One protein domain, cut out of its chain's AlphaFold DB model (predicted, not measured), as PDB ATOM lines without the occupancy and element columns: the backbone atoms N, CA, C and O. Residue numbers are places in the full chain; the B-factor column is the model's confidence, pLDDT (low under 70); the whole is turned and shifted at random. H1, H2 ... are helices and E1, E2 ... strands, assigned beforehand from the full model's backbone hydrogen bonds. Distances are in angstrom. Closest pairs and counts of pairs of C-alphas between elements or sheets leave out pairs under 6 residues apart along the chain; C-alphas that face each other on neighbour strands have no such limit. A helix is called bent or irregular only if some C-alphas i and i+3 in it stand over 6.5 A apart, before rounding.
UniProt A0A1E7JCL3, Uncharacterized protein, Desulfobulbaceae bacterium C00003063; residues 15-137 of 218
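This is residues 15 to 137 of the 218 residues of an uncharacterized protein of Desulfobulbaceae bacterium C00003063 (UniProt A0A1E7JCL3). Picture a twisted sheet of four strands with two helices over one face: H1 runs along E4 and E3, and the much longer H3 runs along E1 and E4, then sticks out past the body as a free arm, residues 126 to 137. The short H2 sits off the sheet, far from the middle of the domain. The printed part has 123 residues, mixed in class, in the order E1 H1 H2 E2 E3 E4 H3, and the antiparallel sheet has the order E1 - E4 - E3 - E2. The whole is only just compact, close to loose, with a radius of gyration of the C-alphas of 16.4 A and spans of 60 by 27 by 20 A.

Find C-alpha 15 at (259.563, 177.393, 166.341); from there E1 runs 19.8 A through residues 15 to 21. H1, residues 24 to 37, covers 20.3 A. H2, residues 46 to 52, is irregular, with C-alphas 47 and 50 7.2 A apart. Next come E2, residues 61 to 67, E3, residues 74 to 79, and E4, residues 90 to 97, which is 22.9 A long. H3, residues 100 to 137, runs 54.5 A to C-alpha 137 at (302.631, 191.495, 170.888); it has a kink of 33 degrees near residue 107 and is only just irregular, with C-alphas 105 and 108 6.9 A apart.

Start at edge strand E1, antiparallel to E4: N 17 and O 94 are 2.9 A apart, within hydrogen-bond range. E2, E3 and E4 form a meander, each strand the antiparallel neighbour of the one before, and its two hairpins show N 66 and O 75 at 2.8 A and N 76 and O 95 at 2.8 A. Residues 42 to 43 pair antiparallel with residues 66 to 67 of E2. H1 is on the sheet at a height of 8.8 A, and H3 is on the same face at 6.8 A, making two layers. The closest C-alphas of E1 and H3 are those of Phe 19 and Lys 114, 6.3 A apart. H1, with residues 33 to 37 alone, touches H3 at a shallow tilt of 30 degrees, opposite ways; look at C-alphas 37 and 109, the closest, 6.3 A apart. H2 is apart from H1 and H3, and only just not on the sheet, with 4 pairs of C-alphas within 10 A. Every O i to N i+4 pair is within hydrogen-bond range in H1, against 32 of 34 in H3 and 1 of 3 in H2, where 2 of 4 O i to N i+3 pairs are.

The C-alphas of Lys 51 and Ile 137, the two farthest apart, are 60.3 A from each other. Without residues 126 to 137, which stand free, the body spans 41 by 27 by 21 A. The printed part has no cut, and no link is long. Look for low confidence, pLDDT under 70, at residue 22, residues 81 to 89 and residues 134 to 137.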
ATOM      1  N   LEU A  15     258.266 177.445 165.683       89.81
ATOM      2  CA  LEU A  15     259.563 177.393 166.341       89.81
ATOM      3  C   LEU A  15     260.520 178.351 165.636       89.81
ATOM      4  O   LEU A  15     260.386 178.626 164.441       89.81
ATOM      5  N   SER A  16     261.480 178.883 166.389       90.06
ATOM      6  CA  SER A  16     262.486 179.773 165.824       90.06
ATOM      7  C   SER A  16     263.862 179.535 166.427       90.06
ATOM      8  O   SER A  16     264.000 179.297 167.628       90.06
ATOM      9  N   TRP A  17     264.884 179.635 165.583       91.62
ATOM     10  CA  TRP A  17     266.284 179.478 165.957       91.62
ATOM     11  C   TRP A  17     267.092 180.669 165.468       91.62
ATOM     12  O   TRP A  17     266.939 181.104 164.330       91.62
ATOM     13  N   ALA A  18     267.980 181.173 166.319       87.94
ATOM     14  CA  ALA A  18     268.903 182.240 165.966       87.94
ATOM     15  C   ALA A  18     270.286 181.670 165.632       87.94
ATOM     16  O   ALA A  18     270.839 180.876 166.397       87.94
ATOM     17  N   PHE A  19     270.852 182.126 164.519       86.00
ATOM     18  CA  PHE A  19     272.207 181.832 164.073       86.00
ATOM     19  C   PHE A  19     273.016 183.120 164.031       86.00
ATOM     20  O   PHE A  19     272.523 184.168 163.614       86.00
ATOM     21  N   TYR A  20     274.277 183.027 164.434       81.69
ATOM     22  CA  TYR A  20     275.203 184.149 164.430       81.69
ATOM     23  C   TYR A  20     276.206 183.974 163.294       81.69
ATOM     24  O   TYR A  20     276.892 182.954 163.217       81.69
ATOM     25  N   GLY A  21     276.268 184.965 162.408       71.56
ATOM     26  CA  GLY A  21     277.171 185.010 161.265       71.56
ATOM     27  C   GLY A  21     278.116 186.205 161.344       71.56
ATOM     28  O   GLY A  21     277.791 187.253 161.900       71.56
ATOM     29  N   SER A  22     279.307 186.051 160.774       62.00
ATOM     30  CA  SER A  22     280.322 187.109 160.690       62.00
ATOM     31  C   SER A  22     280.407 187.714 159.283       62.00
ATOM     32  O   SER A  22     280.966 188.795 159.107       62.00
ATOM     33  N   SER A  23     279.869 187.031 158.266       73.62
ATOM     34  CA  SER A  23     280.014 187.398 156.857       73.62
ATOM     35  C   SER A  23     278.841 186.946 155.976       73.62
ATOM     36  O   SER A  23     278.061 186.065 156.331       73.62
ATOM     37  N   LYS A  24     278.759 187.493 154.754       78.06
ATOM     38  CA  LYS A  24     277.794 187.044 153.731       78.06
ATOM     39  C   LYS A  24     277.992 185.582 153.304       78.06
ATOM     40  O   LYS A  24     277.026 184.927 152.923       78.06
ATOM     41  N   ASN A  25     279.213 185.056 153.386       83.25
ATOM     42  CA  ASN A  25     279.489 183.650 153.075       83.25
ATOM     43  C   ASN A  25     278.851 182.704 154.102       83.25
ATOM     44  O   ASN A  25     278.475 181.580 153.760       83.25
ATOM     45  N   ASP A  26     278.673 183.172 155.339       81.94
ATOM     46  CA  ASP A  26     278.007 182.397 156.384       81.94
ATOM     47  C   ASP A  26     276.519 182.227 156.065       81.94
ATOM     48  O   ASP A  26     275.989 181.138 156.253       81.94
ATOM     49  N   ILE A  27     275.870 183.238 155.471       85.38
ATOM     50  CA  ILE A  27     274.471 183.148 155.012       85.38
ATOM     51  C   ILE A  27     274.310 182.019 153.988       85.38
ATOM     52  O   ILE A  27     273.436 181.169 154.138       85.38
ATOM     53  N   ILE A  28     275.182 181.972 152.975       88.19
ATOM     54  CA  ILE A  28     275.153 180.928 151.933       88.19
ATOM     55  C   ILE A  28     275.375 179.544 152.553       88.19
ATOM     56  O   ILE A  28     274.728 178.564 152.180       88.19
ATOM     57  N   THR A  29     276.284 179.458 153.524       89.62
ATOM     58  CA  THR A  29     276.588 178.205 154.223       89.62
ATOM     59  C   THR A  29     275.385 177.734 155.039       89.62
ATOM     60  O   THR A  29     275.002 176.570 154.941       89.62
ATOM     61  N   VAL A  30     274.735 178.640 155.774       90.19
ATOM     62  CA  VAL A  30     273.501 178.370 156.524       90.19
ATOM     63  C   VAL A  30     272.383 177.912 155.587       90.19
ATOM     64  O   VAL A  30     271.784 176.872 155.838       90.19
ATOM     65  N   GLN A  31     272.153 178.602 154.465       91.12
ATOM     66  CA  GLN A  31     271.163 178.191 153.459       91.12
ATOM     67  C   GLN A  31     271.425 176.777 152.926       91.12
ATOM     68  O   GLN A  31     270.501 175.974 152.816       91.12
ATOM     69  N   LYS A  32     272.684 176.447 152.616       92.19
ATOM     70  CA  LYS A  32     273.061 175.113 152.129       92.19
ATOM     71  C   LYS A  32     272.800 174.029 153.175       92.19
ATOM     72  O   LYS A  32     272.318 172.953 152.839       92.19
ATOM     73  N   GLU A  33     273.117 174.297 154.435       93.12
ATOM     74  CA  GLU A  33     272.897 173.336 155.517       93.12
ATOM     75  C   GLU A  33     271.409 173.175 155.861       93.12
ATOM     76  O   GLU A  33     270.970 172.064 156.166       93.12
ATOM     77  N   ILE A  34     270.616 174.245 155.735       93.25
ATOM     78  CA  ILE A  34     269.153 174.172 155.812       93.25
ATOM     79  C   ILE A  34     268.633 173.281 154.683       93.25
ATOM     80  O   ILE A  34     267.976 172.290 154.977       93.25
ATOM     81  N   ASN A  35     269.009 173.540 153.424       92.94
ATOM     82  CA  ASN A  35     268.615 172.707 152.277       92.94
ATOM     83  C   ASN A  35     268.923 171.218 152.492       92.94
ATOM     84  O   ASN A  35     268.128 170.361 152.124       92.94
ATOM     85  N   ASN A  36     270.067 170.900 153.100       93.06
ATOM     86  CA  ASN A  36     270.427 169.517 153.407       93.06
ATOM     87  C   ASN A  36     269.564 168.913 154.530       93.06
ATOM     88  O   ASN A  36     269.290 167.716 154.518       93.06
ATOM     89  N   SER A  37     269.156 169.727 155.507       91.88
ATOM     90  CA  SER A  37     268.347 169.299 156.660       91.88
ATOM     91  C   SER A  37     266.876 169.064 156.289       91.88
ATOM     92  O   SER A  37     266.222 168.183 156.860       91.88
ATOM     93  N   ILE A  38     266.375 169.830 155.318       93.25
ATOM     94  CA  ILE A  38     265.008 169.784 154.782       93.25
ATOM     95  C   ILE A  38     265.013 169.509 153.272       93.25
ATOM     96  O   ILE A  38     264.433 170.248 152.483       93.25
ATOM     97  N   SER A  39     265.701 168.445 152.855       91.88
ATOM     98  CA  SER A  39     265.852 168.080 151.436       91.88
ATOM     99  C   SER A  39     264.544 167.682 150.742       91.88
ATOM    100  O   SER A  39     264.467 167.669 149.517       91.88
ATOM    101  N   ASP A  40     263.524 167.364 151.527       92.75
ATOM    102  CA  ASP A  40     262.152 167.073 151.127       92.75
ATOM    103  C   ASP A  40     261.300 168.335 150.905       92.75
ATOM    104  O   ASP A  40     260.200 168.254 150.359       92.75
ATOM    105  N   TYR A  41     261.801 169.512 151.282       94.25
ATOM    106  CA  TYR A  41     261.116 170.778 151.060       94.25
ATOM    107  C   TYR A  41     261.496 171.367 149.699       94.25
ATOM    108  O   TYR A  41     262.628 171.275 149.227       94.25
ATOM    109  N   SER A  42     260.535 172.039 149.074       93.62
ATOM    110  CA  SER A  42     260.728 172.787 147.834       93.62
ATOM    111  C   SER A  42     260.959 174.268 148.122       93.62
ATOM    112  O   SER A  42     260.439 174.808 149.099       93.62
ATOM    113  N   PHE A  43     261.722 174.939 147.259       93.44
ATOM    114  CA  PHE A  43     261.890 176.390 147.327       93.44
ATOM    115  C   PHE A  43     260.536 177.097 147.178       93.44
ATOM    116  O   PHE A  43     259.751 176.746 146.298       93.44
ATOM    117  N   TYR A  44     260.274 178.086 148.034       93.94
ATOM    118  CA  TYR A  44     258.978 178.751 148.154       93.94
ATOM    119  C   TYR A  44     259.095 180.261 147.887       93.94
ATOM    120  O   TYR A  44     259.250 181.054 148.820       93.94
ATOM    121  N   PRO A  45     259.058 180.686 146.612       92.12
ATOM    122  CA  PRO A  45     259.239 182.085 146.246       92.12
ATOM    123  C   PRO A  45     258.038 182.953 146.642       92.12
ATOM    124  O   PRO A  45     256.900 182.489 146.694       92.12
ATOM    125  N   GLU A  46     258.288 184.250 146.827       89.31
ATOM    126  CA  GLU A  46     257.284 185.245 147.243       89.31
ATOM    127  C   GLU A  46     256.037 185.290 146.347       89.31
ATOM    128  O   GLU A  46     254.916 185.439 146.834       89.31
ATOM    129  N   ILE A  47     256.210 185.062 145.041       90.44
ATOM    130  CA  ILE A  47     255.106 185.008 144.071       90.44
ATOM    131  C   ILE A  47     254.062 183.926 144.399       90.44
ATOM    132  O   ILE A  47     252.896 184.050 144.027       90.44
ATOM    133  N   GLU A  48     254.453 182.873 145.118       88.81
ATOM    134  CA  GLU A  48     253.566 181.773 145.493       88.81
ATOM    135  C   GLU A  48     252.895 181.974 146.854       88.81
ATOM    136  O   GLU A  48     252.024 181.185 147.230       88.81
ATOM    137  N   TRP A  49     253.235 183.035 147.592       90.19
ATOM    138  CA  TRP A  49     252.750 183.195 148.960       90.19
ATOM    139  C   TRP A  49     251.237 183.362 149.058       90.19
ATOM    140  O   TRP A  49     250.590 182.788 149.934       90.19
ATOM    141  N   GLY A  50     250.647 184.107 148.121       84.88
ATOM    142  CA  GLY A  50     249.193 184.240 148.027       84.88
ATOM    143  C   GLY A  50     248.491 182.932 147.650       84.88
ATOM    144  O   GLY A  50     247.382 182.685 148.108       84.88
ATOM    145  N   LYS A  51     249.149 182.069 146.862       86.44
ATOM    146  CA  LYS A  51     248.587 180.791 146.402       86.44
ATOM    147  C   LYS A  51     248.470 179.776 147.537       86.44
ATOM    148  O   LYS A  51     247.510 179.012 147.571       86.44
ATOM    149  N   TYR A  52     249.452 179.748 148.435       84.00
ATOM    150  CA  TYR A  52     249.523 178.751 149.505       84.00
ATOM    151  C   TYR A  52     249.194 179.300 150.896       84.00
ATOM    152  O   TYR A  52     249.147 178.531 151.852       84.00
ATOM    153  N   GLY A  53     248.879 180.593 150.993       82.00
ATOM    154  CA  GLY A  53     248.198 181.182 152.145       82.00
ATOM    155  C   GLY A  53     249.080 181.441 153.365       82.00
ATOM    156  O   GLY A  53     248.539 181.713 154.431       82.00
ATOM    157  N   TYR A  54     250.408 181.383 153.225       86.75
ATOM    158  CA  TYR A  54     251.337 181.663 154.319       86.75
ATOM    159  C   TYR A  54     252.483 182.563 153.861       86.75
ATOM    160  O   TYR A  54     253.093 182.322 152.816       86.75
ATOM    161  N   ARG A  55     252.777 183.598 154.649       89.31
ATOM    162  CA  ARG A  55     253.808 184.608 154.375       89.31
ATOM    163  C   ARG A  55     254.841 184.611 155.491       89.31
ATOM    164  O   ARG A  55     254.534 184.239 156.620       89.31
ATOM    165  N   ALA A  56     256.052 185.052 155.171       87.75
ATOM    166  CA  ALA A  56     257.072 185.274 156.186       87.75
ATOM    167  C   ALA A  56     256.610 186.331 157.218       87.75
ATOM    168  O   ALA A  56     255.825 187.216 156.864       87.75
ATOM    169  N   PRO A  57     257.108 186.275 158.467       85.94
ATOM    170  CA  PRO A  57     256.861 187.305 159.475       85.94
ATOM    171  C   PRO A  57     257.222 188.717 158.990       85.94
ATOM    172  O   PRO A  57     258.266 188.923 158.369       85.94
ATOM    173  N   GLU A  58     256.374 189.697 159.304       84.56
ATOM    174  CA  GLU A  58     256.589 191.099 158.926       84.56
ATOM    175  C   GLU A  58     257.793 191.719 159.657       84.56
ATOM    176  O   GLU A  58     258.118 191.348 160.783       84.56
ATOM    177  N   GLY A  59     258.447 192.695 159.016       80.19
ATOM    178  CA  GLY A  59     259.574 193.439 159.596       80.19
ATOM    179  C   GLY A  59     260.954 192.799 159.405       80.19
ATOM    180  O   GLY A  59     261.958 193.428 159.733       80.19
ATOM    181  N   TYR A  60     261.025 191.601 158.821       85.12
ATOM    182  CA  TYR A  60     262.280 190.902 158.545       85.12
ATOM    183  C   TYR A  60     262.557 190.799 157.044       85.12
ATOM    184  O   TYR A  60     261.644 190.621 156.237       85.12
ATOM    185  N   GLN A  61     263.834 190.860 156.657       88.31
ATOM    186  CA  GLN A  61     264.234 190.569 155.282       88.31
ATOM    187  C   GLN A  61     264.302 189.052 155.081       88.31
ATOM    188  O   GLN A  61     265.032 188.361 155.789       88.31
ATOM    189  N   VAL A  62     263.576 188.525 154.094       90.81
ATOM    190  CA  VAL A  62     263.615 187.094 153.767       90.81
ATOM    191  C   VAL A  62     264.857 186.783 152.941       90.81
ATOM    192  O   VAL A  62     265.044 187.302 151.843       90.81
ATOM    193  N   LEU A  63     265.702 185.909 153.473       90.81
ATOM    194  CA  LEU A  63     266.911 185.416 152.819       90.81
ATOM    195  C   LEU A  63     266.690 184.047 152.174       90.81
ATOM    196  O   LEU A  63     267.397 183.692 151.237       90.81
ATOM    197  N   GLY A  64     265.730 183.263 152.659       92.94
ATOM    198  CA  GLY A  64     265.362 181.973 152.081       92.94
ATOM    199  C   GLY A  64     263.981 181.537 152.543       92.94
ATOM    200  O   GLY A  64     263.561 181.882 153.645       92.94
ATOM    201  N   ALA A  65     263.270 180.796 151.699       95.06
ATOM    202  CA  ALA A  65     261.938 180.299 152.003       95.06
ATOM    203  C   ALA A  65     261.740 178.920 151.374       95.06
ATOM    204  O   ALA A  65     262.082 178.698 150.208       95.06
ATOM    205  N   TRP A  66     261.176 178.004 152.153       95.81
ATOM    206  CA  TRP A  66     260.916 176.630 151.758       95.81
ATOM    207  C   TRP A  66     259.551 176.183 152.238       95.81
ATOM    208  O   TRP A  66     259.038 176.648 153.256       95.81
ATOM    209  N   ARG A  67     258.979 175.233 151.509       94.31
ATOM    210  CA  ARG A  67     257.686 174.653 151.817       94.31
ATOM    211  C   ARG A  67     257.722 173.147 151.611       94.31
ATOM    212  O   ARG A  67     258.257 172.670 150.611       94.31
ATOM    213  N   HIS A  68     257.101 172.413 152.521       93.56
ATOM    214  CA  HIS A  68     256.876 170.993 152.322       93.56
ATOM    215  C   HIS A  68     255.781 170.764 151.255       93.56
ATOM    216  O   HIS A  68     254.736 171.422 151.290       93.56
ATOM    217  N   PRO A  69     255.984 169.865 150.278       89.44
ATOM    218  CA  PRO A  69     255.033 169.673 149.183       89.44
ATOM    219  C   PRO A  69     253.696 169.077 149.648       89.44
ATOM    220  O   PRO A  69     252.646 169.441 149.118       89.44
ATOM    221  N   GLU A  70     253.730 168.194 150.648       87.94
ATOM    222  CA  GLU A  70     252.564 167.417 151.092       87.94
ATOM    223  C   GLU A  70     251.883 167.992 152.339       87.94
ATOM    224  O   GLU A  70     250.694 167.768 152.556       87.94
ATOM    225  N   THR A  71     252.612 168.766 153.146       85.44
ATOM    226  CA  THR A  71     252.110 169.323 154.409       85.44
ATOM    227  C   THR A  71     252.049 170.847 154.326       85.44
ATOM    228  O   THR A  71     252.628 171.473 153.436       85.44
ATOM    229  N   LYS A  72     251.324 171.480 155.252       85.50
ATOM    230  CA  LYS A  72     251.290 172.948 155.385       85.50
ATOM    231  C   LYS A  72     252.469 173.465 156.219       85.50
ATOM    232  O   LYS A  72     252.296 174.355 157.039       85.50
ATOM    233  N   ALA A  73     253.650 172.878 156.042       91.19
ATOM    234  CA  ALA A  73     254.852 173.298 156.746       91.19
ATOM    235  C   ALA A  73     255.667 174.282 155.901       91.19
ATOM    236  O   ALA A  73     255.915 174.052 154.710       91.19
ATOM    237  N   PHE A  74     256.104 175.366 156.534       93.69
ATOM    238  CA  PHE A  74     256.866 176.440 155.913       93.69
ATOM    239  C   PHE A  74     258.092 176.770 156.759       93.69
ATOM    240  O   PHE A  74     258.029 176.825 157.987       93.69
ATOM    241  N   VAL A  75     259.212 177.012 156.088       94.38
ATOM    242  CA  VAL A  75     260.495 177.355 156.700       94.38
ATOM    243  C   VAL A  75     260.979 178.649 156.070       94.38
ATOM    244  O   VAL A  75     261.021 178.770 154.848       94.38
ATOM    245  N   PHE A  76     261.380 179.609 156.892       94.25
ATOM    246  CA  PHE A  76     261.879 180.905 156.458       94.25
ATOM    247  C   PHE A  76     263.210 181.197 157.132       94.25
ATOM    248  O   PHE A  76     263.325 181.120 158.351       94.25
ATOM    249  N   LEU A  77     264.212 181.561 156.343       93.56
ATOM    250  CA  LEU A  77     265.444 182.157 156.830       93.56
ATOM    251  C   LEU A  77     265.323 183.670 156.690       93.56
ATOM    252  O   LEU A  77     265.131 184.186 155.589       93.56
ATOM    253  N   LEU A  78     265.446 184.363 157.809       91.44
ATOM    254  CA  LEU A  78     265.204 185.787 157.956       91.44
ATOM    255  C   LEU A  78     266.487 186.473 158.428       91.44
ATOM    256  O   LEU A  78     267.208 185.922 159.259       91.44
ATOM    257  N   ASP A  79     266.769 187.667 157.922       88.38
ATOM    258  CA  ASP A  79     267.751 188.569 158.529       88.38
ATOM    259  C   ASP A  79     267.100 189.298 159.707       88.38
ATOM    260  O   ASP A  79     265.952 189.733 159.580       88.38
ATOM    261  N   ASN A  80     267.802 189.442 160.833       81.81
ATOM    262  CA  ASN A  80     267.319 190.206 161.982       81.81
ATOM    263  C   ASN A  80     267.940 191.614 162.017       81.81
ATOM    264  O   ASN A  80     269.003 191.798 162.618       81.81
ATOM    265  N   PRO A  81     267.270 192.638 161.452       65.38
ATOM    266  CA  PRO A  81     267.813 193.994 161.379       65.38
ATOM    267  C   PRO A  81     267.812 194.733 162.726       65.38
ATOM    268  O   PRO A  81     268.383 195.818 162.832       65.38
ATOM    269  N   HIS A  82     267.151 194.196 163.757       62.69
ATOM    270  CA  HIS A  82     266.904 194.904 165.017       62.69
ATOM    271  C   HIS A  82     267.969 194.674 166.099       62.69
ATOM    272  O   HIS A  82     267.852 195.230 167.194       62.69
ATOM    273  N   MET A  83     269.019 193.895 165.823       61.75
ATOM    274  CA  MET A  83     270.119 193.708 166.769       61.75
ATOM    275  C   MET A  83     271.221 194.752 166.548       61.75
ATOM    276  O   MET A  83     271.965 194.712 165.574       61.75
ATOM    277  N   LEU A  84     271.354 195.683 167.493       51.09
ATOM    278  CA  LEU A  84     272.534 196.537 167.621       51.09
ATOM    279  C   LEU A  84     273.637 195.741 168.336       51.09
ATOM    280  O   LEU A  84     273.738 195.790 169.561       51.09
ATOM    281  N   THR A  85     274.448 194.985 167.599       52.78
ATOM    282  CA  THR A  85     275.592 194.252 168.167       52.78
ATOM    283  C   THR A  85     276.927 194.806 167.679       52.78
ATOM    284  O   THR A  85     277.106 195.115 166.509       52.78
ATOM    285  N   ILE A  86     277.873 194.943 168.618       57.69
ATOM    286  CA  ILE A  86     279.266 195.363 168.368       57.69
ATOM    287  C   ILE A  86     280.022 194.276 167.576       57.69
ATOM    288  O   ILE A  86     280.947 194.589 166.840       57.69
ATOM    289  N   GLU A  87     279.600 193.023 167.743       56.94
ATOM    290  CA  GLU A  87     279.875 191.804 166.976       56.94
ATOM    291  C   GLU A  87     279.010 190.712 167.641       56.94
ATOM    292  O   GLU A  87     278.883 190.734 168.875       56.94
ATOM    293  N   PRO A  88     278.397 189.763 166.912       57.53
ATOM    294  CA  PRO A  88     278.435 189.528 165.462       57.53
ATOM    295  C   PRO A  88     277.617 190.547 164.650       57.53
ATOM    296  O   PRO A  88     276.658 191.126 165.154       57.53
ATOM    297  N   ASN A  89     278.001 190.753 163.384       66.44
ATOM    298  CA  ASN A  89     277.389 191.750 162.489       66.44
ATOM    299  C   ASN A  89     276.119 191.255 161.782       66.44
ATOM    300  O   ASN A  89     275.417 192.058 161.175       66.44
ATOM    301  N   ILE A  90     275.854 189.943 161.795       75.38
ATOM    302  CA  ILE A  90     274.701 189.338 161.124       75.38
ATOM    303  C   ILE A  90     274.060 188.339 162.084       75.38
ATOM    304  O   ILE A  90     274.718 187.405 162.554       75.38
ATOM    305  N   GLN A  91     272.768 188.509 162.346       84.31
ATOM    306  CA  GLN A  91     271.963 187.521 163.048       84.31
ATOM    307  C   GLN A  91     270.868 187.028 162.110       84.31
ATOM    308  O   GLN A  91     270.068 187.808 161.610       84.31
ATOM    309  N   LEU A  92     270.827 185.718 161.902       88.75
ATOM    310  CA  LEU A  92     269.822 185.071 161.074       88.75
ATOM    311  C   LEU A  92     268.807 184.380 161.971       88.75
ATOM    312  O   LEU A  92     269.182 183.724 162.943       88.75
ATOM    313  N   ILE A  93     267.532 184.485 161.631       90.62
ATOM    314  CA  ILE A  93     266.449 183.779 162.305       90.62
ATOM    315  C   ILE A  93     265.904 182.740 161.336       90.62
ATOM    316  O   ILE A  93     265.417 183.074 160.262       90.62
ATOM    317  N   LEU A  94     265.973 181.472 161.716       92.38
ATOM    318  CA  LEU A  94     265.231 180.414 161.050       92.38
ATOM    319  C   LEU A  94     263.887 180.276 161.747       92.38
ATOM    320  O   LEU A  94     263.837 179.914 162.919       92.38
ATOM    321  N   TYR A  95     262.822 180.577 161.029       92.75
ATOM    322  CA  TYR A  95     261.453 180.495 161.495       92.75
ATOM    323  C   TYR A  95     260.755 179.327 160.803       92.75
ATOM    324  O   TYR A  95     260.828 179.197 159.582       92.75
ATOM    325  N   VAL A  96     260.084 178.477 161.575       93.06
ATOM    326  CA  VAL A  96     259.390 177.298 161.058       93.06
ATOM    327  C   VAL A  96     257.984 177.250 161.613       93.06
ATOM    328  O   VAL A  96     257.771 177.452 162.808       93.06
ATOM    329  N   THR A  97     257.035 176.948 160.741       92.31
ATOM    330  CA  THR A  97     255.632 176.747 161.083       92.31
ATOM    331  C   THR A  97     255.103 175.506 160.372       92.31
ATOM    332  O   THR A  97     255.637 175.103 159.336       92.31
ATOM    333  N   GLY A  98     254.087 174.870 160.937       89.50
ATOM    334  CA  GLY A  98     253.488 173.665 160.381       89.50
ATOM    335  C   GLY A  98     252.650 172.937 161.418       89.50
ATOM    336  O   GLY A  98     252.358 173.477 162.484       89.50
ATOM    337  N   ASP A  99     252.264 171.703 161.110       89.00
ATOM    338  CA  ASP A  99     251.658 170.826 162.106       89.00
ATOM    339  C   ASP A  99     252.685 170.377 163.163       89.00
ATOM    340  O   ASP A  99     253.902 170.448 162.975       89.00
ATOM    341  N   GLU A 100     252.191 169.933 164.317       88.56
ATOM    342  CA  GLU A 100     253.044 169.546 165.444       88.56
ATOM    343  C   GLU A 100     253.967 168.364 165.099       88.56
ATOM    344  O   GLU A 100     255.109 168.315 165.551       88.56
ATOM    345  N   THR A 101     253.509 167.451 164.239       89.56
ATOM    346  CA  THR A 101     254.292 166.302 163.770       89.56
ATOM    347  C   THR A 101     255.502 166.715 162.934       89.56
ATOM    348  O   THR A 101     256.598 166.188 163.127       89.56
ATOM    349  N   GLU A 102     255.335 167.688 162.043       89.69
ATOM    350  CA  GLU A 102     256.407 168.256 161.237       89.69
ATOM    351  C   GLU A 102     257.378 169.046 162.102       89.69
ATOM    352  O   GLU A 102     258.590 168.885 161.957       89.69
ATOM    353  N   LEU A 103     256.873 169.833 163.055       89.75
ATOM    354  CA  LEU A 103     257.723 170.570 163.988       89.75
ATOM    355  C   LEU A 103     258.597 169.631 164.821       89.75
ATOM    356  O   LEU A 103     259.810 169.828 164.865       89.75
ATOM    357  N   GLN A 104     258.027 168.563 165.386       91.25
ATOM    358  CA  GLN A 104     258.787 167.548 166.126       91.25
ATOM    359  C   GLN A 104     259.818 166.825 165.242       91.25
ATOM    360  O   GLN A 104     260.873 166.407 165.720       91.25
ATOM    361  N   ARG A 105     259.546 166.686 163.938       91.50
ATOM    362  CA  ARG A 105     260.464 166.065 162.972       91.50
ATOM    363  C   ARG A 105     261.654 166.961 162.623       91.50
ATOM    364  O   ARG A 105     262.768 166.459 162.446       91.50
ATOM    365  N   VAL A 106     261.431 168.266 162.473       92.38
ATOM    366  CA  VAL A 106     262.468 169.226 162.048       92.38
ATOM    367  C   VAL A 106     263.241 169.837 163.215       92.38
ATOM    368  O   VAL A 106     264.426 170.130 163.058       92.38
ATOM    369  N   GLU A 107     262.623 169.964 164.392       93.06
ATOM    370  CA  GLU A 107     263.233 170.503 165.613       93.06
ATOM    371  C   GLU A 107     264.617 169.910 165.931       93.06
ATOM    372  O   GLU A 107     265.574 170.685 166.016       93.06
ATOM    373  N   PRO A 108     264.810 168.578 166.026       93.44
ATOM    374  CA  PRO A 108     266.122 168.020 166.356       93.44
ATOM    375  C   PRO A 108     267.180 168.330 165.288       93.44
ATOM    376  O   PRO A 108     268.360 168.489 165.611       93.44
ATOM    377  N   LYS A 109     266.776 168.456 164.017       93.19
ATOM    378  CA  LYS A 109     267.686 168.807 162.918       93.19
ATOM    379  C   LYS A 109     268.165 170.252 163.052       93.19
ATOM    380  O   LYS A 109     269.357 170.523 162.906       93.19
ATOM    381  N   PHE A 110     267.255 171.174 163.357       93.31
ATOM    382  CA  PHE A 110     267.586 172.590 163.493       93.31
ATOM    383  C   PHE A 110     268.285 172.925 164.815       93.31
ATOM    384  O   PHE A 110     269.180 173.770 164.810       93.31
ATOM    385  N   GLU A 111     268.006 172.208 165.906       92.19
ATOM    386  CA  GLU A 111     268.812 172.304 167.131       92.19
ATOM    387  C   GLU A 111     270.249 171.807 166.914       92.19
ATOM    388  O   GLU A 111     271.211 172.472 167.312       92.19
ATOM    389  N   ALA A 112     270.433 170.691 166.199       91.62
ATOM    390  CA  ALA A 112     271.768 170.232 165.817       91.62
ATOM    391  C   ALA A 112     272.497 171.275 164.952       91.62
ATOM    392  O   ALA A 112     273.687 171.539 165.153       91.62
ATOM    393  N   LEU A 113     271.775 171.919 164.030       91.69
ATOM    394  CA  LEU A 113     272.320 172.973 163.183       91.69
ATOM    395  C   LEU A 113     272.743 174.203 163.998       91.69
ATOM    396  O   LEU A 113     273.844 174.726 163.811       91.69
ATOM    397  N   LYS A 114     271.902 174.645 164.937       90.88
ATOM    398  CA  LYS A 114     272.195 175.759 165.847       90.88
ATOM    399  C   LYS A 114     273.422 175.465 166.703       90.88
ATOM    400  O   LYS A 114     274.308 176.314 166.809       90.88
ATOM    401  N   SER A 115     273.518 174.259 167.256       90.06
ATOM    402  CA  SER A 115     274.683 173.815 168.027       90.06
ATOM    403  C   SER A 115     275.969 173.835 167.187       90.06
ATOM    404  O   SER A 115     276.983 174.403 167.605       90.06
ATOM    405  N   LYS A 116     275.911 173.323 165.948       90.38
ATOM    406  CA  LYS A 116     277.034 173.344 164.996       90.38
ATOM    407  C   LYS A 116     277.526 174.769 164.723       90.38
ATOM    408  O   LYS A 116     278.723 175.027 164.837       90.38
ATOM    409  N   PHE A 117     276.629 175.699 164.396       87.88
ATOM    410  CA  PHE A 117     277.025 177.081 164.108       87.88
ATOM    411  C   PHE A 117     277.482 177.851 165.347       87.88
ATOM    412  O   PHE A 117     278.415 178.645 165.243       87.88
ATOM    413  N   THR A 118     276.909 177.575 166.519       86.69
ATOM    414  CA  THR A 118     277.375 178.162 167.788       86.69
ATOM    415  C   THR A 118     278.820 177.751 168.076       86.69
ATOM    416  O   THR A 118     279.663 178.601 168.339       86.69
ATOM    417  N   SER A 119     279.147 176.465 167.911       86.81
ATOM    418  CA  SER A 119     280.512 175.954 168.087       86.81
ATOM    419  C   SER A 119     281.517 176.591 167.113       86.81
ATOM    420  O   SER A 119     282.620 176.977 167.507       86.81
ATOM    421  N   ILE A 120     281.129 176.763 165.843       85.06
ATOM    422  CA  ILE A 120     281.960 177.446 164.837       85.06
ATOM    423  C   ILE A 120     282.187 178.910 165.227       85.06
ATOM    424  O   ILE A 120     283.318 179.393 165.169       85.06
ATOM    425  N   HIS A 121     281.131 179.605 165.648       82.12
ATOM    426  CA  HIS A 121     281.210 180.995 166.078       82.12
ATOM    427  C   HIS A 121     282.137 181.163 167.290       82.12
ATOM    428  O   HIS A 121     283.034 182.007 167.268       82.12
ATOM    429  N   ASP A 122     281.988 180.326 168.316       83.38
ATOM    430  CA  ASP A 122     282.823 180.382 169.519       83.38
ATOM    431  C   ASP A 122     284.298 180.114 169.200       83.38
ATOM    432  O   ASP A 122     285.189 180.799 169.715       83.38
ATOM    433  N   LYS A 123     284.568 179.181 168.280       83.38
ATOM    434  CA  LYS A 123     285.920 178.922 167.779       83.38
ATOM    435  C   LYS A 123     286.498 180.135 167.047       83.38
ATOM    436  O   LYS A 123     287.633 180.517 167.326       83.38
ATOM    437  N   ASN A 124     285.726 180.756 166.155       79.75
ATOM    438  CA  ASN A 124     286.160 181.934 165.399       79.75
ATOM    439  C   ASN A 124     286.413 183.143 166.313       79.75
ATOM    440  O   ASN A 124     287.375 183.892 166.125       79.75
ATOM    441  N   ARG A 125     285.593 183.308 167.354       78.75
ATOM    442  CA  ARG A 125     285.798 184.334 168.380       78.75
ATOM    443  C   ARG A 125     287.096 184.097 169.149       78.75
ATOM    444  O   ARG A 125     287.885 185.024 169.322       78.75
ATOM    445  N   ALA A 126     287.358 182.854 169.557       79.81
ATOM    446  CA  ALA A 126     288.593 182.494 170.247       79.81
ATOM    447  C   ALA A 126     289.845 182.732 169.381       79.81
ATOM    448  O   ALA A 126     290.868 183.196 169.894       79.81
ATOM    449  N   THR A 127     289.777 182.462 168.071       79.81
ATOM    450  CA  THR A 127     290.888 182.740 167.144       79.81
ATOM    451  C   THR A 127     291.103 184.235 166.930       79.81
ATOM    452  O   THR A 127     292.246 184.683 166.997       79.81
ATOM    453  N   SER A 128     290.034 185.022 166.765       79.12
ATOM    454  CA  SER A 128     290.121 186.485 166.620       79.12
ATOM    455  C   SER A 128     290.778 187.136 167.845       79.12
ATOM    456  O   SER A 128     291.751 187.886 167.727       79.12
ATOM    457  N   ASP A 129     290.358 186.750 169.053       77.50
ATOM    458  CA  ASP A 129     290.974 187.208 170.304       77.50
ATOM    459  C   ASP A 129     292.470 186.864 170.385       77.50
ATOM    460  O   ASP A 129     293.278 187.605 170.965       77.50
ATOM    461  N   LEU A 130     292.862 185.721 169.821       76.12
ATOM    462  CA  LEU A 130     294.248 185.287 169.776       76.12
ATOM    463  C   LEU A 130     295.062 186.119 168.778       76.12
ATOM    464  O   LEU A 130     296.143 186.580 169.145       76.12
ATOM    465  N   GLU A 131     294.535 186.384 167.585       75.25
ATOM    466  CA  GLU A 131     295.157 187.248 166.574       75.25
ATOM    467  C   GLU A 131     295.304 188.697 167.054       75.25
ATOM    468  O   GLU A 131     296.368 189.304 166.898       75.25
ATOM    469  N   ILE A 132     294.293 189.250 167.728       77.00
ATOM    470  CA  ILE A 132     294.361 190.592 168.327       77.00
ATOM    471  C   ILE A 132     295.471 190.653 169.383       77.00
ATOM    472  O   ILE A 132     296.228 191.625 169.460       77.00
ATOM    473  N   ARG A 133     295.620 189.611 170.207       71.06
ATOM    474  CA  ARG A 133     296.706 189.550 171.197       71.06
ATOM    475  C   ARG A 133     298.071 189.364 170.533       71.06
ATOM    476  O   ARG A 133     299.019 190.032 170.942       71.06
ATOM    477  N   LEU A 134     298.181 188.519 169.508       68.38
ATOM    478  CA  LEU A 134     299.426 188.319 168.758       68.38
ATOM    479  C   LEU A 134     299.864 189.592 168.034       68.38
ATOM    480  O   LEU A 134     301.027 189.971 168.135       68.38
ATOM    481  N   SER A 135     298.946 190.297 167.376       67.69
ATOM    482  CA  SER A 135     299.244 191.561 166.697       67.69
ATOM    483  C   SER A 135     299.665 192.660 167.681       67.69
ATOM    484  O   SER A 135     300.602 193.408 167.398       67.69
ATOM    485  N   LYS A 136     299.062 192.725 168.879       68.94
ATOM    486  CA  LYS A 136     299.532 193.600 169.970       68.94
ATOM    487  C   LYS A 136     300.954 193.250 170.416       68.94
ATOM    488  O   LYS A 136     301.746 194.158 170.655       68.94
ATOM    489  N   ILE A 137     301.294 191.963 170.496       64.12
ATOM    490  CA  ILE A 137     302.631 191.495 170.888       64.12
ATOM    491  C   ILE A 137     303.659 191.751 169.777       64.12
ATOM    492  O   ILE A 137     304.724 192.285 170.069       64.12
TER     493      ILE A 137